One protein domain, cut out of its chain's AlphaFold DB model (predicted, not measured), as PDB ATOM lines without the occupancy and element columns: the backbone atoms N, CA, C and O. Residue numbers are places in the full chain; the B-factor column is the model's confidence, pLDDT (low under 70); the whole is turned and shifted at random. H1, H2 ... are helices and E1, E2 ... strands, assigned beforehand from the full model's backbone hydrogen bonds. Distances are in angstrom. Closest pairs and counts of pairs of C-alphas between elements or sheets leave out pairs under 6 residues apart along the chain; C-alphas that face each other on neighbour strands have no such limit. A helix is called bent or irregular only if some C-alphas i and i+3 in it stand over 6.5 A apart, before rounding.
ATOM      1  N   ILE A 240     -26.125  22.635 -12.591       87.44
ATOM      2  CA  ILE A 240     -25.434  23.891 -12.297       87.44
ATOM      3  C   ILE A 240     -25.599  24.822 -13.500       87.44
ATOM      4  O   ILE A 240     -25.100  24.553 -14.593       87.44
ATOM      5  N   GLN A 241     -26.309  25.932 -13.305       88.56
ATOM      6  CA  GLN A 241     -26.579  26.917 -14.350       88.56
ATOM      7  C   GLN A 241     -25.868  28.230 -14.048       88.56
ATOM      8  O   GLN A 241     -26.017  28.798 -12.968       88.56
ATOM      9  N   LYS A 242     -25.125  28.748 -15.028       88.31
ATOM     10  CA  LYS A 242     -24.548  30.091 -14.953       88.31
ATOM     11  C   LYS A 242     -25.666  31.130 -15.107       88.31
ATOM     12  O   LYS A 242     -26.316  31.173 -16.149       88.31
ATOM     13  N   ILE A 243     -25.878  31.952 -14.082       92.00
ATOM     14  CA  ILE A 243     -26.922  32.995 -14.036       92.00
ATOM     15  C   ILE A 243     -26.356  34.417 -14.181       92.00
ATOM     16  O   ILE A 243     -27.099  35.338 -14.508       92.00
ATOM     17  N   GLY A 244     -25.042  34.589 -14.009       87.19
ATOM     18  CA  GLY A 244     -24.318  35.852 -14.196       87.19
ATOM     19  C   GLY A 244     -22.833  35.609 -14.482       87.19
ATOM     20  O   GLY A 244     -22.415  34.463 -14.613       87.19
ATOM     21  N   ASP A 245     -22.010  36.659 -14.573       83.38
ATOM     22  CA  ASP A 245     -20.593  36.533 -14.974       83.38
ATOM     23  C   ASP A 245     -19.774  35.601 -14.063       83.38
ATOM     24  O   ASP A 245     -18.941  34.840 -14.572       83.38
ATOM     25  N   LYS A 246     -20.077  35.607 -12.758       86.06
ATOM     26  CA  LYS A 246     -19.466  34.781 -11.697       86.06
ATOM     27  C   LYS A 246     -20.489  34.065 -10.806       86.06
ATOM     28  O   LYS A 246     -20.121  33.491  -9.788       86.06
ATOM     29  N   GLN A 247     -21.765  34.126 -11.178       91.12
ATOM     30  CA  GLN A 247     -22.871  33.641 -10.361       91.12
ATOM     31  C   GLN A 247     -23.467  32.376 -10.965       91.12
ATOM     32  O   GLN A 247     -23.724  32.303 -12.175       91.12
ATOM     33  N   PHE A 248     -23.717  31.402 -10.105       90.88
ATOM     34  CA  PHE A 248     -24.181  30.073 -10.457       90.88
ATOM     35  C   PHE A 248     -25.398  29.695  -9.625       90.88
ATOM     36  O   PHE A 248     -25.680  30.283  -8.584       90.88
ATOM     37  N   SER A 249     -26.137  28.716 -10.128       92.94
ATOM     38  CA  SER A 249     -27.357  28.218  -9.526       92.94
ATOM     39  C   SER A 249     -27.342  26.697  -9.537       92.94
ATOM     40  O   SER A 249     -27.250  26.110 -10.612       92.94
ATOM     41  N   PHE A 250     -27.426  26.080  -8.362       92.38
ATOM     42  CA  PHE A 250     -27.491  24.636  -8.157       92.38
ATOM     43  C   PHE A 250     -28.907  24.215  -7.749       92.38
ATOM     44  O   PHE A 250     -29.554  24.891  -6.947       92.38
ATOM     45  N   ASN A 251     -29.380  23.088  -8.285       93.00
ATOM     46  CA  ASN A 251     -30.641  22.452  -7.903       93.00
ATOM     47  C   ASN A 251     -30.426  20.953  -7.635       93.00
ATOM     48  O   ASN A 251     -30.038  20.212  -8.542       93.00
ATOM     49  N   LEU A 252     -30.736  20.513  -6.411       91.31
ATOM     50  CA  LEU A 252     -30.550  19.127  -5.963       91.31
ATOM     51  C   LEU A 252     -31.381  18.124  -6.776       91.31
ATOM     52  O   LEU A 252     -30.874  17.088  -7.200       91.31
ATOM     53  N   PHE A 253     -32.649  18.441  -7.051       91.44
ATOM     54  CA  PHE A 253     -33.564  17.548  -7.770       91.44
ATOM     55  C   PHE A 253     -33.076  17.307  -9.202       91.44
ATOM     56  O   PHE A 253     -33.042  16.169  -9.681       91.44
ATOM     57  N   ASP A 254     -32.628  18.378  -9.862       91.19
ATOM     58  CA  ASP A 254     -32.069  18.310 -11.212       91.19
ATOM     59  C   ASP A 254     -30.747  17.523 -11.222       91.19
ATOM     60  O   ASP A 254     -30.522  16.716 -12.127       91.19
ATOM     61  N   ALA A 255     -29.890  17.702 -10.206       90.25
ATOM     62  CA  ALA A 255     -28.620  16.982 -10.067       90.25
ATOM     63  C   ALA A 255     -28.822  15.463  -9.926       90.25
ATOM     64  O   ALA A 255     -28.128  14.671 -10.580       90.25
ATOM     65  N   LEU A 256     -29.832  15.055  -9.156       90.12
ATOM     66  CA  LEU A 256     -30.225  13.655  -8.976       90.12
ATOM     67  C   LEU A 256     -30.985  13.078 -10.186       90.12
ATOM     68  O   LEU A 256     -31.126  11.863 -10.310       90.12
ATOM     69  N   ALA A 257     -31.425  13.917 -11.134       88.94
ATOM     70  CA  ALA A 257     -32.405  13.557 -12.168       88.94
ATOM     71  C   ALA A 257     -33.716  13.003 -11.577       88.94
ATOM     72  O   ALA A 257     -34.341  12.110 -12.164       88.94
ATOM     73  N   TYR A 258     -34.115  13.514 -10.411       90.44
ATOM     74  CA  TYR A 258     -35.290  13.049  -9.691       90.44
ATOM     75  C   TYR A 258     -36.556  13.725 -10.220       90.44
ATOM     76  O   TYR A 258     -36.617  14.941 -10.372       90.44
ATOM     77  N   LYS A 259     -37.575  12.918 -10.534       87.31
ATOM     78  CA  LYS A 259     -38.859  13.392 -11.084       87.31
ATOM     79  C   LYS A 259     -39.968  13.499 -10.036       87.31
ATOM     80  O   LYS A 259     -41.076  13.896 -10.394       87.31
ATOM     81  N   GLY A 260     -39.708  13.080  -8.798       87.06
ATOM     82  CA  GLY A 260     -40.667  13.214  -7.708       87.06
ATOM     83  C   GLY A 260     -40.836  14.672  -7.285       87.06
ATOM     84  O   GLY A 260     -40.020  15.532  -7.613       87.06
ATOM     85  N   SER A 261     -41.932  14.948  -6.583       88.00
ATOM     86  CA  SER A 261     -42.263  16.287  -6.085       88.00
ATOM     87  C   SER A 261     -41.604  16.621  -4.752       88.00
ATOM     88  O   SER A 261     -41.475  17.800  -4.436       88.00
ATOM     89  N   THR A 262     -41.232  15.608  -3.969       90.38
ATOM     90  CA  THR A 262     -40.689  15.758  -2.617       90.38
ATOM     91  C   THR A 262     -39.576  14.747  -2.364       90.38
ATOM     92  O   THR A 262     -39.629  13.633  -2.877       90.38
ATOM     93  N   LEU A 263     -38.567  15.144  -1.594       88.50
ATOM     94  CA  LEU A 263     -37.504  14.287  -1.080       88.50
ATOM     95  C   LEU A 263     -37.675  14.174   0.433       88.50
ATOM     96  O   LEU A 263     -37.722  15.184   1.129       88.50
ATOM     97  N   GLU A 264     -37.766  12.945   0.917       86.19
ATOM     98  CA  GLU A 264     -37.909  12.628   2.334       86.19
ATOM     99  C   GLU A 264     -37.092  11.375   2.672       86.19
ATOM    100  O   GLU A 264     -36.749  10.598   1.775       86.19
ATOM    101  N   PRO A 265     -36.756  11.152   3.942       81.75
ATOM    102  CA  PRO A 265     -36.196   9.887   4.401       81.75
ATOM    103  C   PRO A 265     -37.174   8.722   4.177       81.75
ATOM    104  O   PRO A 265     -38.383   8.910   4.079       81.75
ATOM    105  N   SER A 266     -36.665   7.491   4.084       82.12
ATOM    106  CA  SER A 266     -37.527   6.310   3.896       82.12
ATOM    107  C   SER A 266     -38.454   6.101   5.098       82.12
ATOM    108  O   SER A 266     -37.999   6.145   6.244       82.12
ATOM    109  N   GLU A 267     -39.725   5.755   4.862       75.56
ATOM    110  CA  GLU A 267     -40.688   5.426   5.930       75.56
ATOM    111  C   GLU A 267     -40.200   4.269   6.818       75.56
ATOM    112  O   GLU A 267     -40.540   4.183   8.000       75.56
ATOM    113  N   SER A 268     -39.357   3.397   6.255       72.75
ATOM    114  CA  SER A 268     -38.754   2.266   6.962       72.75
ATOM    115  C   SER A 268     -37.748   2.703   8.033       72.75
ATOM    116  O   SER A 268     -37.549   1.981   9.008       72.75
ATOM    117  N   ILE A 269     -37.129   3.878   7.871       63.47
ATOM    118  CA  ILE A 269     -36.155   4.445   8.817       63.47
ATOM    119  C   ILE A 269     -36.882   5.080  10.013       63.47
ATOM    120  O   ILE A 269     -36.462   4.910  11.156       63.47
ATOM    121  N   TYR A 270     -38.044   5.696   9.776       58.53
ATOM    122  CA  TYR A 270     -38.875   6.351  10.796       58.53
ATOM    123  C   TYR A 270     -39.472   5.420  11.860       58.53
ATOM    124  O   TYR A 270     -40.109   5.883  12.809       58.53
ATOM    125  N   VAL A 271     -39.317   4.101  11.725       57.06
ATOM    126  CA  VAL A 271     -39.747   3.137  12.752       57.06
ATOM    127  C   VAL A 271     -38.910   3.277  14.039       57.06
ATOM    128  O   VAL A 271     -39.336   2.803  15.089       57.06
ATOM    129  N   ASN A 272     -37.761   3.965  13.990       65.25
ATOM    130  CA  ASN A 272     -36.893   4.218  15.137       65.25
ATOM    131  C   ASN A 272     -36.431   5.692  15.178       65.25
ATOM    132  O   ASN A 272     -35.882   6.181  14.194       65.25
ATOM    133  N   ILE A 273     -36.598   6.374  16.322       62.88
ATOM    134  CA  ILE A 273     -36.137   7.761  16.565       62.88
ATOM    135  C   ILE A 273     -34.636   7.903  16.274       62.88
ATOM    136  O   ILE A 273     -34.216   8.888  15.674       62.88
ATOM    137  N   LEU A 274     -33.839   6.880  16.602       63.22
ATOM    138  CA  LEU A 274     -32.406   6.858  16.293       63.22
ATOM    139  C   LEU A 274     -32.141   6.922  14.785       63.22
ATOM    140  O   LEU A 274     -31.232   7.610  14.345       63.22
ATOM    141  N   GLY A 275     -32.958   6.237  13.979       66.69
ATOM    142  CA  GLY A 275     -32.842   6.297  12.523       66.69
ATOM    143  C   GLY A 275     -33.141   7.692  11.975       66.69
ATOM    144  O   GLY A 275     -32.486   8.127  11.032       66.69
ATOM    145  N   ALA A 276     -34.092   8.408  12.581       70.44
ATOM    146  CA  ALA A 276     -34.399   9.788  12.216       70.44
ATOM    147  C   ALA A 276     -33.241  10.741  12.568       70.44
ATOM    148  O   ALA A 276     -32.832  11.523  11.716       70.44
ATOM    149  N   LEU A 277     -32.655  10.628  13.764       68.75
ATOM    150  CA  LEU A 277     -31.509  11.456  14.175       68.75
ATOM    151  C   LEU A 277     -30.270  11.235  13.292       68.75
ATOM    152  O   LEU A 277     -29.578  12.189  12.960       68.75
ATOM    153  N   LEU A 278     -30.042   9.996  12.848       71.44
ATOM    154  CA  LEU A 278     -28.926   9.639  11.965       71.44
ATOM    155  C   LEU A 278     -29.178   9.960  10.480       71.44
ATOM    156  O   LEU A 278     -28.316   9.699   9.642       71.44
ATOM    157  N   THR A 279     -30.356  10.479  10.112       78.62
ATOM    158  CA  THR A 279     -30.658  10.818   8.714       78.62
ATOM    159  C   THR A 279     -30.380  12.290   8.434       78.62
ATOM    160  O   THR A 279     -31.216  13.165   8.683       78.62
ATOM    161  N   GLN A 280     -29.223  12.544   7.834       80.25
ATOM    162  CA  GLN A 280     -28.717  13.881   7.544       80.25
ATOM    163  C   GLN A 280     -28.547  14.113   6.036       80.25
ATOM    164  O   GLN A 280     -28.439  13.170   5.247       80.25
ATOM    165  N   LEU A 281     -28.583  15.381   5.629       84.12
ATOM    166  CA  LEU A 281     -28.240  15.823   4.281       84.12
ATOM    167  C   LEU A 281     -27.114  16.858   4.360       84.12
ATOM    168  O   LEU A 281     -27.322  17.975   4.845       84.12
ATOM    169  N   ASP A 282     -25.965  16.474   3.814       82.44
ATOM    170  CA  ASP A 282     -24.779  17.313   3.671       82.44
ATOM    171  C   ASP A 282     -24.640  17.846   2.258       82.44
ATOM    172  O   ASP A 282     -24.848  17.147   1.260       82.44
ATOM    173  N   ILE A 283     -24.308  19.124   2.174       84.88
ATOM    174  CA  ILE A 283     -24.155  19.856   0.935       84.88
ATOM    175  C   ILE A 283     -22.953  20.762   1.105       84.88
ATOM    176  O   ILE A 283     -22.995  21.750   1.831       84.88
ATOM    177  N   ASP A 284     -21.915  20.441   0.347       84.38
ATOM    178  CA  ASP A 284     -20.686  21.210   0.290       84.38
ATOM    179  C   ASP A 284     -20.584  21.918  -1.061       84.38
ATOM    180  O   ASP A 284     -20.765  21.322  -2.130       84.38
ATOM    181  N   ILE A 285     -20.296  23.218  -1.032       84.38
ATOM    182  CA  ILE A 285     -20.145  24.039  -2.231       84.38
ATOM    183  C   ILE A 285     -18.814  24.770  -2.173       84.38
ATOM    184  O   ILE A 285     -18.586  25.628  -1.321       84.38
ATOM    185  N   ILE A 286     -17.961  24.507  -3.162       82.19
ATOM    186  CA  ILE A 286     -16.772  25.328  -3.392       82.19
ATOM    187  C   ILE A 286     -17.201  26.625  -4.054       82.19
ATOM    188  O   ILE A 286     -17.416  26.703  -5.265       82.19
ATOM    189  N   CYS A 287     -17.328  27.660  -3.248       84.38
ATOM    190  CA  CYS A 287     -17.682  28.980  -3.715       84.38
ATOM    191  C   CYS A 287     -17.092  30.039  -2.798       84.38
ATOM    192  O   CYS A 287     -16.618  29.756  -1.695       84.38
ATOM    193  N   SER A 288     -17.143  31.271  -3.280       84.94
ATOM    194  CA  SER A 288     -16.720  32.422  -2.503       84.94
ATOM    195  C   SER A 288     -17.808  32.870  -1.545       84.94
ATOM    196  O   SER A 288     -17.537  33.101  -0.371       84.94
ATOM    197  N   GLU A 289     -19.054  32.916  -2.019       88.06
ATOM    198  CA  GLU A 289     -20.197  33.321  -1.204       88.06
ATOM    199  C   GLU A 289     -21.485  32.623  -1.653       88.06
ATOM    200  O   GLU A 289     -21.736  32.438  -2.851       88.06
ATOM    201  N   VAL A 290     -22.339  32.287  -0.684       91.38
ATOM    202  CA  VAL A 290     -23.723  31.871  -0.931       91.38
ATOM    203  C   VAL A 290     -24.615  33.112  -0.979       91.38
ATOM    204  O   VAL A 290     -24.679  33.895  -0.035       91.38
ATOM    205  N   LEU A 291     -25.318  33.302  -2.096       91.75
ATOM    206  CA  LEU A 291     -26.135  34.493  -2.353       91.75
ATOM    207  C   LEU A 291     -27.583  34.327  -1.886       91.75
ATOM    208  O   LEU A 291     -28.210  35.281  -1.436       91.75
ATOM    209  N   SER A 292     -28.149  33.132  -2.058       91.81
ATOM    210  CA  SER A 292     -29.523  32.830  -1.647       91.81
ATOM    211  C   SER A 292     -29.766  31.330  -1.601       91.81
ATOM    212  O   SER A 292     -29.243  30.606  -2.455       91.81
ATOM    213  N   ILE A 293     -30.664  30.898  -0.724       91.69
ATOM    214  CA  ILE A 293     -31.104  29.511  -0.611       91.69
ATOM    215  C   ILE A 293     -32.627  29.408  -0.716       91.69
ATOM    216  O   ILE A 293     -33.347  30.400  -0.624       91.69
ATOM    217  N   GLN A 294     -33.130  28.223  -1.043       92.06
ATOM    218  CA  GLN A 294     -34.554  27.935  -1.012       92.06
ATOM    219  C   GLN A 294     -34.776  26.441  -0.747       92.06
ATOM    220  O   GLN A 294     -34.360  25.645  -1.599       92.06
ATOM    221  N   PRO A 295     -35.500  26.070   0.328       90.06
ATOM    222  CA  PRO A 295     -36.090  26.948   1.352       90.06
ATOM    223  C   PRO A 295     -35.046  27.548   2.311       90.06
ATOM    224  O   PRO A 295     -33.930  27.050   2.402       90.06
ATOM    225  N   ASN A 296     -35.419  28.631   3.000       87.81
ATOM    226  CA  ASN A 296     -34.598  29.239   4.062       87.81
ATOM    227  C   ASN A 296     -34.855  28.600   5.433       87.81
ATOM    228  O   ASN A 296     -33.951  28.557   6.260       87.81
ATOM    229  N   TYR A 297     -36.087  28.131   5.648       90.62
ATOM    230  CA  TYR A 297     -36.569  27.538   6.889       90.62
ATOM    231  C   TYR A 297     -37.242  26.203   6.589       90.62
ATOM    232  O   TYR A 297     -37.878  26.052   5.540       90.62
ATOM    233  N   LEU A 298     -37.085  25.249   7.499       90.31
ATOM    234  CA  LEU A 298     -37.656  23.912   7.415       90.31
ATOM    235  C   LEU A 298     -38.341  23.563   8.734       90.31
ATOM    236  O   LEU A 298     -37.728  23.656   9.790       90.31
ATOM    237  N   GLU A 299     -39.603  23.165   8.656       88.75
ATOM    238  CA  GLU A 299     -40.422  22.801   9.816       88.75
ATOM    239  C   GLU A 299     -40.164  21.350  10.246       88.75
ATOM    240  O   GLU A 299     -39.755  20.507   9.433       88.75
ATOM    241  N   LEU A 300     -40.452  21.054  11.515       84.50
ATOM    242  CA  LEU A 300     -40.432  19.695  12.052       84.50
ATOM    243  C   LEU A 300     -41.453  18.784  11.356       84.50
ATOM    244  O   LEU A 300     -42.495  19.210  10.863       84.50
ATOM    245  N   SER A 301     -41.139  17.492  11.316       83.00
ATOM    246  CA  SER A 301     -41.995  16.474  10.717       83.00
ATOM    247  C   SER A 301     -43.226  16.211  11.582       83.00
ATOM    248  O   SER A 301     -43.115  15.632  12.664       83.00
ATOM    249  N   ASN A 302     -44.416  16.513  11.061       78.12
ATOM    250  CA  ASN A 302     -45.677  16.244  11.768       78.12
ATOM    251  C   ASN A 302     -45.837  14.750  12.117       78.12
ATOM    252  O   ASN A 302     -46.296  14.396  13.195       78.12
ATOM    253  N   ASN A 303     -45.388  13.853  11.231       74.69
ATOM    254  CA  ASN A 303     -45.421  12.401  11.467       74.69
ATOM    255  C   ASN A 303     -44.489  11.984  12.618       74.69
ATOM    256  O   ASN A 303     -44.815  11.079  13.387       74.69
ATOM    257  N   LEU A 304     -43.325  12.631  12.751       75.38
ATOM    258  CA  LEU A 304     -42.422  12.395  13.877       75.38
ATOM    259  C   LEU A 304     -43.041  12.904  15.185       75.38
ATOM    260  O   LEU A 304     -43.042  12.161  16.167       75.38
ATOM    261  N   LEU A 305     -43.615  14.113  15.184       76.69
ATOM    262  CA  LEU A 305     -44.290  14.701  16.347       76.69
ATOM    263  C   LEU A 305     -45.463  13.831  16.827       76.69
ATOM    264  O   LEU A 305     -45.537  13.504  18.012       76.69
ATOM    265  N   ASP A 306     -46.305  13.334  15.915       76.31
ATOM    266  CA  ASP A 306     -47.408  12.412  16.230       76.31
ATOM    267  C   ASP A 306     -46.915  11.108  16.889       76.31
ATOM    268  O   ASP A 306     -47.511  10.581  17.842       76.31
ATOM    269  N   ARG A 307     -45.804  10.552  16.385       73.88
ATOM    270  CA  ARG A 307     -45.197   9.326  16.929       73.88
ATOM    271  C   ARG A 307     -44.573   9.566  18.293       73.88
ATOM    272  O   ARG A 307     -44.786   8.746  19.186       73.88
ATOM    273  N   LEU A 308     -43.838  10.664  18.459       72.38
ATOM    274  CA  LEU A 308     -43.298  11.084  19.749       72.38
ATOM    275  C   LEU A 308     -44.429  11.253  20.756       72.38
ATOM    276  O   LEU A 308     -44.371  10.657  21.826       72.38
ATOM    277  N   GLY A 309     -45.515  11.925  20.377       71.88
ATOM    278  CA  GLY A 309     -46.700  12.046  21.216       71.88
ATOM    279  C   GLY A 309     -47.316  10.717  21.613       71.88
ATOM    280  O   GLY A 309     -47.668  10.512  22.774       71.88
ATOM    281  N   THR A 310     -47.383   9.768  20.680       73.81
ATOM    282  CA  THR A 310     -47.858   8.411  20.972       73.81
ATOM    283  C   THR A 310     -46.936   7.694  21.962       73.81
ATOM    284  O   THR A 310     -47.418   7.058  22.897       73.81
ATOM    285  N   ILE A 311     -45.614   7.796  21.788       69.44
ATOM    286  CA  ILE A 311     -44.620   7.182  22.681       69.44
ATOM    287  C   ILE A 311     -44.687   7.811  24.075       69.44
ATOM    288  O   ILE A 311     -44.785   7.082  25.059       69.44
ATOM    289  N   LEU A 312     -44.689   9.141  24.168       65.31
ATOM    290  CA  LEU A 312     -44.769   9.878  25.430       65.31
ATOM    291  C   LEU A 312     -46.083   9.578  26.160       65.31
ATOM    292  O   LEU A 312     -46.067   9.298  27.357       65.31
ATOM    293  N   SER A 313     -47.195   9.484  25.425       70.44
ATOM    294  CA  SER A 313     -48.482   9.033  25.964       70.44
ATOM    295  C   SER A 313     -48.418   7.603  26.517       70.44
ATOM    296  O   SER A 313     -48.943   7.343  27.599       70.44
ATOM    297  N   LEU A 314     -47.745   6.671  25.829       70.56
ATOM    298  CA  LEU A 314     -47.547   5.296  26.313       70.56
ATOM    299  C   LEU A 314     -46.621   5.222  27.537       70.56
ATOM    300  O   LEU A 314     -46.803   4.346  28.384       70.56
ATOM    301  N   LEU A 315     -45.643   6.126  27.625       63.81
ATOM    302  CA  LEU A 315     -44.731   6.276  28.761       63.81
ATOM    303  C   LEU A 315     -45.330   7.110  29.903       63.81
ATOM    304  O   LEU A 315     -44.714   7.212  30.962       63.81
ATOM    305  N   ASN A 316     -46.545   7.640  29.724       64.62
ATOM    306  CA  ASN A 316     -47.247   8.469  30.698       64.62
ATOM    307  C   ASN A 316     -46.479   9.761  31.060       64.62
ATOM    308  O   ASN A 316     -46.555  10.233  32.194       64.62
ATOM    309  N   VAL A 317     -45.734  10.309  30.096       62.94
ATOM    310  CA  VAL A 317     -45.021  11.589  30.196       62.94
ATOM    311  C   VAL A 317     -45.918  12.685  29.619       62.94
ATOM    312  O   VAL A 317     -46.334  12.597  28.464       62.94
ATOM    313  N   GLU A 318     -46.241  13.703  30.419       57.28
ATOM    314  CA  GLU A 318     -46.965  14.891  29.954       57.28
ATOM    315  C   GLU A 318     -45.971  15.849  29.285       57.28
ATOM    316  O   GLU A 318     -45.095  16.398  29.943       57.28
ATOM    317  N   PHE A 319     -46.094  16.024  27.968       63.97
ATOM    318  CA  PHE A 319     -45.263  16.923  27.171       63.97
ATOM    319  C   PHE A 319     -46.142  17.669  26.163       63.97
ATOM    320  O   PHE A 319     -46.975  17.046  25.497       63.97
ATOM    321  N   ASN A 320     -45.976  18.990  26.049       68.12
ATOM    322  CA  ASN A 320     -46.737  19.787  25.092       68.12
ATOM    323  C   ASN A 320     -46.081  19.723  23.706       68.12
ATOM    324  O   ASN A 320     -45.122  20.431  23.437       68.12
ATOM    325  N   LEU A 321     -46.594  18.881  22.811       70.69
ATOM    326  CA  LEU A 321     -46.072  18.792  21.440       70.69
ATOM    327  C   LEU A 321     -46.400  20.028  20.600       70.69
ATOM    328  O   LEU A 321     -45.659  20.305  19.665       70.69
ATOM    329  N   GLU A 322     -47.475  20.758  20.925       71.31
ATOM    330  CA  GLU A 322     -47.880  21.951  20.168       71.31
ATOM    331  C   GLU A 322     -46.786  23.025  20.223       71.31
ATOM    332  O   GLU A 322     -46.545  23.687  19.225       71.31
ATOM    333  N   SER A 323     -46.033  23.128  21.329       70.50
ATOM    334  CA  SER A 323     -44.912  24.073  21.406       70.50
ATOM    335  C   SER A 323     -43.742  23.704  20.497       70.50
ATOM    336  O   SER A 323     -42.908  24.557  20.232       70.50
ATOM    337  N   LEU A 324     -43.638  22.453  20.027       72.69
ATOM    338  CA  LEU A 324     -42.605  22.085  19.056       72.69
ATOM    339  C   LEU A 324     -42.949  22.552  17.636       72.69
ATOM    340  O   LEU A 324     -42.039  22.723  16.831       72.69
ATOM    341  N   GLU A 325     -44.229  22.773  17.323       76.69
ATOM    342  CA  GLU A 325     -44.670  23.210  15.990       76.69
ATOM    343  C   GLU A 325     -44.222  24.645  15.659       76.69
ATOM    344  O   GLU A 325     -44.038  24.969  14.487       76.69
ATOM    345  N   ASP A 326     -43.965  25.470  16.680       81.06
ATOM    346  CA  ASP A 326     -43.527  26.865  16.531       81.06
ATOM    347  C   ASP A 326     -42.046  26.991  16.101       81.06
ATOM    348  O   ASP A 326     -41.600  28.047  15.628       81.06
ATOM    349  N   TYR A 327     -41.263  25.908  16.219       84.56
ATOM    350  CA  TYR A 327     -39.838  25.900  15.881       84.56
ATOM    351  C   TYR A 327     -39.560  25.415  14.456       84.56
ATOM    352  O   TYR A 327     -40.089  24.420  13.957       84.56
ATOM    353  N   SER A 328     -38.629  26.104  13.806       89.31
ATOM    354  CA  SER A 328     -38.130  25.804  12.470       89.31
ATOM    355  C   SER A 328     -36.604  25.798  12.436       89.31
ATOM    356  O   SER A 328     -35.931  26.440  13.235       89.31
ATOM    357  N   PHE A 329     -36.043  25.109  11.450       88.75
ATOM    358  CA  PHE A 329     -34.609  25.035  11.206       88.75
ATOM    359  C   PHE A 329     -34.220  26.009  10.099       88.75
ATOM    360  O   PHE A 329     -34.609  25.839   8.941       88.75
ATOM    361  N   GLN A 330     -33.455  27.040  10.449       90.44
ATOM    362  CA  GLN A 330     -32.877  27.990   9.507       90.44
ATOM    363  C   GLN A 330     -31.609  27.413   8.882       90.44
ATOM    364  O   GLN A 330     -30.669  27.074   9.594       90.44
ATOM    365  N   LEU A 331     -31.550  27.377   7.552       89.44
ATOM    366  CA  LEU A 331     -30.398  26.864   6.815       89.44
ATOM    367  C   LEU A 331     -29.342  27.954   6.576       89.44
ATOM    368  O   LEU A 331     -29.633  29.009   6.006       89.44
ATOM    369  N   LEU A 332     -28.106  27.673   6.983       89.25
ATOM    370  CA  LEU A 332     -26.943  28.561   6.938       89.25
ATOM    371  C   LEU A 332     -25.719  27.819   6.382       89.25
ATOM    372  O   LEU A 332     -25.778  26.623   6.098       89.25
ATOM    373  N   TRP A 333     -24.614  28.541   6.203       89.81
ATOM    374  CA  TRP A 333     -23.342  28.001   5.729       89.81
ATOM    375  C   TRP A 333     -22.192  28.435   6.622       89.81
ATOM    376  O   TRP A 333     -22.161  29.576   7.085       89.81
ATOM    377  N   ARG A 334     -21.205  27.562   6.780       87.50
ATOM    378  CA  ARG A 334     -19.923  27.869   7.412       87.50
ATOM    379  C   ARG A 334     -18.797  27.653   6.411       87.50
ATOM    380  O   ARG A 334     -18.855  26.726   5.604       87.50
ATOM    381  N   ASP A 335     -17.817  28.548   6.415       86.38
ATOM    382  CA  ASP A 335     -16.608  28.384   5.612       86.38
ATOM    383  C   ASP A 335     -15.576  27.503   6.321       86.38
ATOM    384  O   ASP A 335     -15.229  27.747   7.474       86.38
ATOM    385  N   PHE A 336     -15.058  26.530   5.578       79.81
ATOM    386  CA  PHE A 336     -13.966  25.640   5.957       79.81
ATOM    387  C   PHE A 336     -12.816  25.805   4.965       79.81
ATOM    388  O   PHE A 336     -12.458  24.904   4.204       79.81
ATOM    389  N   GLY A 337     -12.279  27.024   4.898       77.12
ATOM    390  CA  GLY A 337     -11.133  27.336   4.056       77.12
ATOM    391  C   GLY A 337     -11.434  27.265   2.564       77.12
ATOM    392  O   GLY A 337     -10.566  26.853   1.804       77.12
ATOM    393  N   GLY A 338     -12.628  27.678   2.127       78.38
ATOM    394  CA  GLY A 338     -13.035  27.706   0.716       78.38
ATOM    395  C   GLY A 338     -14.106  26.683   0.327       78.38
ATOM    396  O   GLY A 338     -14.729  26.836  -0.729       78.38
ATOM    397  N   ILE A 339     -14.358  25.676   1.169       82.81
ATOM    398  CA  ILE A 339     -15.584  24.869   1.115       82.81
ATOM    399  C   ILE A 339     -16.603  25.539   2.024       82.81
ATOM    400  O   ILE A 339     -16.360  25.729   3.210       82.81
ATOM    401  N   LYS A 340     -17.756  25.897   1.466       87.38
ATOM    402  CA  LYS A 340     -18.916  26.260   2.271       87.38
ATOM    403  C   LYS A 340     -19.655  24.957   2.570       87.38
ATOM    404  O   LYS A 340     -19.983  24.261   1.612       87.38
ATOM    405  N   ARG A 341     -19.927  24.659   3.842       86.62
ATOM    406  CA  ARG A 341     -20.732  23.512   4.309       86.62
ATOM    407  C   ARG A 341     -22.016  23.995   4.971       86.62
ATOM    408  O   ARG A 341     -21.999  25.048   5.615       86.62
ATOM    409  N   ASN A 342     -23.121  23.276   4.800       86.81
ATOM    410  CA  ASN A 342     -24.402  23.666   5.384       86.81
ATOM    411  C   ASN A 342     -24.493  23.361   6.889       86.81
ATOM    412  O   ASN A 342     -24.050  22.317   7.351       86.81
ATOM    413  N   PHE A 343     -25.127  24.276   7.618       86.81
ATOM    414  CA  PHE A 343     -25.427  24.199   9.050       86.81
ATOM    415  C   PHE A 343     -26.872  24.637   9.284       86.81
ATOM    416  O   PHE A 343     -27.451  25.340   8.447       86.81
ATOM    417  N   VAL A 344     -27.449  24.267  10.425       86.06
ATOM    418  CA  VAL A 344     -28.787  24.709  10.817       86.06
ATOM    419  C   VAL A 344     -28.831  25.323  12.209       86.06
ATOM    420  O   VAL A 344     -28.248  24.804  13.154       86.06
ATOM    421  N   ASN A 345     -29.596  26.406  12.340       84.94
ATOM    422  CA  ASN A 345     -29.990  26.944  13.640       84.94
ATOM    423  C   ASN A 345     -31.466  26.664  13.885       84.94
ATOM    424  O   ASN A 345     -32.280  26.789  12.969       84.94
ATOM    425  N   ILE A 346     -31.813  26.357  15.128       83.50
ATOM    426  CA  ILE A 346     -33.205  26.313  15.571       83.50
ATOM    427  C   ILE A 346     -33.682  27.761  15.749       83.50
ATOM    428  O   ILE A 346     -32.943  28.596  16.269       83.50
ATOM    429  N   LYS A 347     -34.885  28.071  15.267       85.88
ATOM    430  CA  LYS A 347     -35.503  29.396  15.357       85.88
ATOM    431  C   LYS A 347     -37.001  29.261  15.628       85.88
ATOM    432  O   LYS A 347     -37.666  28.500  14.929       85.88
ATOM    433  N   ASN A 348     -37.532  30.023  16.577       86.25
ATOM    434  CA  ASN A 348     -38.970  30.236  16.722       86.25
ATOM    435  C   ASN A 348     -39.401  31.352  15.757       86.25
ATOM    436  O   ASN A 348     -38.855  32.458  15.795       86.25
ATOM    437  N   LEU A 349     -40.315  31.045  14.832       84.00
ATOM    438  CA  LEU A 349     -40.800  32.016  13.841       84.00
ATOM    439  C   LEU A 349     -42.051  32.773  14.301       84.00
ATOM    440  O   LEU A 349     -42.347  33.823  13.731       84.00
ATOM    441  N   GLU A 350     -42.769  32.249  15.294       84.00
ATOM    442  CA  GLU A 350     -43.999  32.840  15.827       84.00
ATOM    443  C   GLU A 350     -43.709  33.825  16.975       84.00
ATOM    444  O   GLU A 350     -44.426  34.817  17.124       84.00
ATOM    445  N   ASP A 351     -42.632  33.600  17.739       80.19
ATOM    446  CA  ASP A 351     -42.140  34.510  18.781       80.19
ATOM    447  C   ASP A 351     -40.688  34.941  18.517       80.19
ATOM    448  O   ASP A 351     -39.740  34.166  18.648       80.19
ATOM    449  N   GLU A 352     -40.503  36.213  18.156       72.12
ATOM    450  CA  GLU A 352     -39.183  36.803  17.906       72.12
ATOM    451  C   GLU A 352     -38.338  36.928  19.187       72.12
ATOM    452  O   GLU A 352     -37.109  36.945  19.093       72.12
ATOM    453  N   PHE A 353     -38.969  36.965  20.366       73.19
ATOM    454  CA  PHE A 353     -38.315  37.130  21.669       73.19
ATOM    455  C   PHE A 353     -38.077  35.810  22.412       73.19
ATOM    456  O   PHE A 353     -37.643  35.830  23.566       73.19
ATOM    457  N   ASP A 354     -38.310  34.675  21.757       75.31
ATOM    458  CA  ASP A 354     -37.964  33.359  22.284       75.31
ATOM    459  C   ASP A 354     -36.452  33.252  22.550       75.31
ATOM    460  O   ASP A 354     -35.632  33.634  21.709       75.31
ATOM    461  N   THR A 355     -36.066  32.705  23.705       71.69
ATOM    462  CA  THR A 355     -34.663  32.562  24.121       71.69
ATOM    463  C   THR A 355     -33.825  31.756  23.127       71.69
ATOM    464  O   THR A 355     -32.642  32.054  22.941       71.69
ATOM    465  N   ILE A 356     -34.437  30.813  22.402       75.31
ATOM    466  CA  ILE A 356     -33.783  30.018  21.353       75.31
ATOM    467  C   ILE A 356     -33.260  30.899  20.217       75.31
ATOM    468  O   ILE A 356     -32.183  30.640  19.673       75.31
ATOM    469  N   ASN A 357     -33.958  31.990  19.895       79.12
ATOM    470  CA  ASN A 357     -33.530  32.918  18.849       79.12
ATOM    471  C   ASN A 357     -32.239  33.674  19.217       79.12
ATOM    472  O   ASN A 357     -31.575  34.211  18.325       79.12
ATOM    473  N   PHE A 358     -31.852  33.680  20.499       74.56
ATOM    474  CA  PHE A 358     -30.650  34.343  21.011       74.56
ATOM    475  C   PHE A 358     -29.473  33.393  21.238       74.56
ATOM    476  O   PHE A 358     -28.385  33.869  21.555       74.56
ATOM    477  N   LEU A 359     -29.621  32.083  21.004       74.81
ATOM    478  CA  LEU A 359     -28.505  31.131  21.095       74.81
ATOM    479  C   LEU A 359     -27.258  31.576  20.300       74.81
ATOM    480  O   LEU A 359     -26.158  31.487  20.846       74.81
ATOM    481  N   PRO A 360     -27.368  32.135  19.074       73.50
ATOM    482  CA  PRO A 360     -26.197  32.646  18.359       73.50
ATOM    483  C   PRO A 360     -25.475  33.806  19.062       73.50
ATOM    484  O   PRO A 360     -24.292  34.022  18.812       73.50
ATOM    485  N   ALA A 361     -26.170  34.575  19.911       66.81
ATOM    486  CA  ALA A 361     -25.557  35.626  20.723       66.81
ATOM    487  C   ALA A 361     -24.715  35.042  21.862       66.81
ATOM    488  O   ALA A 361     -23.740  35.657  22.264       66.81
ATOM    489  N   LEU A 362     -25.062  33.843  22.329       68.00
ATOM    490  CA  LEU A 362     -24.365  33.126  23.396       68.00
ATOM    491  C   LEU A 362     -23.233  32.228  22.873       68.00
ATOM    492  O   LEU A 362     -22.688  31.429  23.621       68.00
ATOM    493  N   GLY A 363     -22.891  32.332  21.585       63.47
ATOM    494  CA  GLY A 363     -21.815  31.559  20.965       63.47
ATOM    495  C   GLY A 363     -22.261  30.297  20.220       63.47
ATOM    496  O   GLY A 363     -21.431  29.703  19.533       63.47
ATOM    497  N   PHE A 364     -23.550  29.922  20.254       73.38
ATOM    498  CA  PHE A 364     -24.041  28.726  19.555       73.38
ATOM    499  C   PHE A 364     -23.866  28.838  18.034       73.38
ATOM    500  O   PHE A 364     -24.425  29.724  17.369       73.38
ATOM    501  N   GLN A 365     -23.099  27.912  17.461       69.81
ATOM    502  CA  GLN A 365     -22.671  28.001  16.064       69.81
ATOM    503  C   GLN A 365     -23.672  27.376  15.086       69.81
ATOM    504  O   GLN A 365     -23.675  27.750  13.905       69.81
ATOM    505  N   GLY A 366     -24.565  26.521  15.590       74.75
ATOM    506  CA  GLY A 366     -25.522  25.742  14.813       74.75
ATOM    507  C   GLY A 366     -25.140  24.265  14.749       74.75
ATOM    508  O   GLY A 366     -23.993  23.894  14.972       74.75
ATOM    509  N   ILE A 367     -26.111  23.429  14.403       76.56
ATOM    510  CA  ILE A 367     -25.937  21.987  14.200       76.56
ATOM    511  C   ILE A 367     -25.351  21.782  12.798       76.56
ATOM    512  O   ILE A 367     -25.805  22.429  11.843       76.56
ATOM    513  N   SER A 368     -24.339  20.927  12.656       74.25
ATOM    514  CA  SER A 368     -23.820  20.565  11.340       74.25
ATOM    515  C   SER A 368     -24.844  19.721  10.586       74.25
ATOM    516  O   SER A 368     -25.680  19.028  11.171       74.25
ATOM    517  N   SER A 369     -24.816  19.835   9.258       78.19
ATOM    518  CA  SER A 369     -25.724  19.102   8.376       78.19
ATOM    519  C   SER A 369     -27.194  19.513   8.516       78.19
ATOM    520  O   SER A 369     -27.620  20.257   9.397       78.19
ATOM    521  N   LEU A 370     -28.021  19.053   7.579       84.38
ATOM    522  CA  LEU A 370     -29.468  19.222   7.667       84.38
ATOM    523  C   LEU A 370     -30.085  17.939   8.250       84.38
ATOM    524  O   LEU A 370     -30.042  16.917   7.562       84.38
ATOM    525  N   PRO A 371     -30.696  17.944   9.455       82.69
ATOM    526  CA  PRO A 371     -31.223  16.741  10.110       82.69
ATOM    527  C   PRO A 371     -32.566  16.316   9.507       82.69
ATOM    528  O   PRO A 371     -33.611  16.340  10.149       82.69
ATOM    529  N   THR A 372     -32.564  15.949   8.230       85.00
ATOM    530  CA  THR A 372     -33.788  15.733   7.452       85.00
ATOM    531  C   THR A 372     -34.704  14.630   7.977       85.00
ATOM    532  O   THR A 372     -35.893  14.643   7.673       85.00
ATOM    533  N   GLY A 373     -34.193  13.712   8.801       78.94
ATOM    534  CA  GLY A 373     -35.018  12.782   9.570       78.94
ATOM    535  C   GLY A 373     -35.998  13.453  10.529       78.94
ATOM    536  O   GLY A 373     -37.040  12.879  10.818       78.94
ATOM    537  N   LEU A 374     -35.727  14.672  10.985       79.88
ATOM    538  CA  LEU A 374     -36.610  15.421  11.878       79.88
ATOM    539  C   LEU A 374     -37.538  16.383  11.131       79.88
ATOM    540  O   LEU A 374     -38.442  16.937  11.748       79.88
ATOM    541  N   LEU A 375     -37.341  16.586   9.827       86.94
ATOM    542  CA  LEU A 375     -37.954  17.684   9.075       86.94
ATOM    543  C   LEU A 375     -39.073  17.212   8.150       86.94
ATOM    544  O   LEU A 375     -39.137  16.051   7.739       86.94
ATOM    545  N   ASN A 376     -39.947  18.145   7.779       87.25
ATOM    546  CA  ASN A 376     -40.911  17.932   6.709       87.25
ATOM    547  C   ASN A 376     -40.212  17.692   5.347       87.25
ATOM    548  O   ASN A 376     -39.106  18.192   5.112       87.25
ATOM    549  N   PRO A 377     -40.855  16.961   4.413       88.19
ATOM    550  CA  PRO A 377     -40.277  16.642   3.109       88.19
ATOM    551  C   PRO A 377     -39.830  17.874   2.315       88.19
ATOM    552  O   PRO A 377     -40.579  18.837   2.133       88.19
ATOM    553  N   LEU A 378     -38.630  17.809   1.738       90.00
ATOM    554  CA  LEU A 378     -38.099  18.859   0.875       90.00
ATOM    555  C   LEU A 378     -38.868  18.866  -0.447       90.00
ATOM    556  O   LEU A 378     -38.848  17.879  -1.164       90.00
ATOM    557  N   ASN A 379     -39.514  19.971  -0.820       89.75
ATOM    558  CA  ASN A 379     -40.235  20.097  -2.103       89.75
ATOM    559  C   ASN A 379     -39.405  20.762  -3.217       89.75
ATOM    560  O   ASN A 379     -39.728  20.694  -4.405       89.75
ATOM    561  N   LYS A 380     -38.338  21.450  -2.827       88.88
ATOM    562  CA  LYS A 380     -37.401  22.163  -3.682       88.88
ATOM    563  C   LYS A 380     -36.136  22.374  -2.873       88.88
ATOM    564  O   LYS A 380     -36.213  22.649  -1.685       88.88
ATOM    565  N   PHE A 381     -34.989  22.308  -3.532       91.44
ATOM    566  CA  PHE A 381     -33.731  22.677  -2.908       91.44
ATOM    567  C   PHE A 381     -32.832  23.356  -3.940       91.44
ATOM    568  O   PHE A 381     -32.356  22.716  -4.883       91.44
ATOM    569  N   LYS A 382     -32.685  24.679  -3.818       93.69
ATOM    570  CA  LYS A 382     -31.976  25.516  -4.793       93.69
ATOM    571  C   LYS A 382     -31.041  26.497  -4.099       93.69
ATOM    572  O   LYS A 382     -31.466  27.205  -3.194       93.69
ATOM    573  N   ILE A 383     -29.813  26.597  -4.597       93.75
ATOM    574  CA  ILE A 383     -28.785  27.496  -4.067       93.75
ATOM    575  C   ILE A 383     -28.252  28.367  -5.196       93.75
ATOM    576  O   ILE A 383     -27.935  27.862  -6.271       93.75
ATOM    577  N   ASN A 384     -28.139  29.671  -4.957       93.94
ATOM    578  CA  ASN A 384     -27.378  30.567  -5.821       93.94
ATOM    579  C   ASN A 384     -26.096  30.977  -5.100       93.94
ATOM    580  O   ASN A 384     -26.148  31.333  -3.925       93.94
ATOM    581  N   TYR A 385     -24.968  30.950  -5.800       92.06
ATOM    582  CA  TYR A 385     -23.649  31.215  -5.228       92.06
ATOM    583  C   TYR A 385     -22.747  31.972  -6.210       92.06
ATOM    584  O   TYR A 385     -22.997  31.984  -7.420       92.06
ATOM    585  N   GLU A 386     -21.703  32.610  -5.688       90.00
ATOM    586  CA  GLU A 386     -20.707  33.369  -6.445       90.00
ATOM    587  C   GLU A 386     -19.301  32.769  -6.314       90.00
ATOM    588  O   GLU A 386     -18.929  32.214  -5.284       90.00
ATOM    589  N   VAL A 387     -18.509  32.890  -7.382       87.38
ATOM    590  CA  VAL A 387     -17.103  32.468  -7.451       87.38
ATOM    591  C   VAL A 387     -16.240  33.691  -7.786       87.38
ATOM    592  O   VAL A 387     -16.087  34.072  -8.952       87.38
ATOM    593  N   SER A 388     -15.682  34.336  -6.762       86.00
ATOM    594  CA  SER A 388     -14.933  35.597  -6.829       86.00
ATOM    595  C   SER A 388     -13.594  35.517  -6.093       86.00
ATOM    596  O   SER A 388     -13.469  34.908  -5.047       86.00
ATOM    597  N   GLN A 389     -12.556  36.189  -6.598       84.31
ATOM    598  CA  GLN A 389     -11.232  36.258  -5.940       84.31
ATOM    599  C   GLN A 389     -11.235  37.221  -4.734       84.31
ATOM    600  O   GLN A 389     -10.384  38.101  -4.643       84.31
TER     601      GLN A 389
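This is residues 240 to 389 of the 1217 residues of an uncharacterized protein of Candidatus Lokiarchaeota archaeon (UniProt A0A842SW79). Look first for two small sheets joined where E4 of the one runs on into E5 of the other: a twisted sheet with hardly any curl, and a sheet curled like part of a barrel, built on the long hairpin of E6 and E7. H3 and H4 lie toward one end of the longest axis and the hairpin of E1 and E2 toward the other; H5 packs on E7, while the unnamed residues 363 to 381 lead from H5 back past the middle to E8. The 150 printed residues hold five named helices and eight named strands, in the order E1 E2 H1 H2 E3 E4 E5 H3 H4 E6 E7 H5 E8, and the class is mixed. The sheets, E3 - E7 - E6 - E5 and E1 - E2 - E8 - E4, are antiparallel throughout. The whole is only just compact, close to loose, with a radius of gyration of the C-alphas of 17.3 A and spans of 59 by 40 by 25 A.

Begin at the hairpin of E6, residues 327 to 336, and E7, residues 339 to 348, where N 332 and O 343 are 2.8 A apart. At the edges, E3, residues 284 to 286, pairs with E7 through N 285 and O 340, 2.9 A, and E5, residues 297 to 299, pairs with E6 through N 329 and O 298, 2.8 A. H5, residues 355 to 362, only grazes this sheet; its closest C-alphas to E7 are those of Asn 357 and Lys 347, 5.3 A. H5 is irregular, with C-alphas 357 and 360 7.4 A apart. E4, residues 289 to 294, runs on into E5 at 37 degrees. Beside E4 find E8, residues 382 to 386, with N 384 and O 292 2.9 A apart; next comes E2, residues 247 to 251, with N 250 and O 383 2.8 A apart, then E1, residues 240 to 242, with N 241 and O 249 2.9 A apart. H1, residues 252 to 256, only grazes this sheet. H3, residues 302 to 315, and H4, residues 322 to 325, are near each other; H2, residues 273 to 277, is on neither sheet. Every O i to N i+4 pair is within hydrogen-bond range in H1, H2 and H3, but 1 of 4 in H5, beside 4 of 5 O i to N i+3 pairs; H4 is too short for an i+4 pair.

Find C-alpha 327 at (-39.838, 25.900, 15.881), where E6 begins its 27.7 A; E7 then covers 28.6 A. H3 spans 19.7 A and E4 15.3 A. E1 begins at C-alpha 240, (-25.434, 23.891, -12.297), and E8 ends at C-alpha 386, (-20.707, 33.369, -6.445).

The C-alphas farthest apart, of Asp 245 and Asn 316, are 59.9 A apart. The printed part has no cut; its long links are H1 to H2 and H5 to E8. Confidence is under 70 in 20 residues, among them 269 to 275 and 315 to 320.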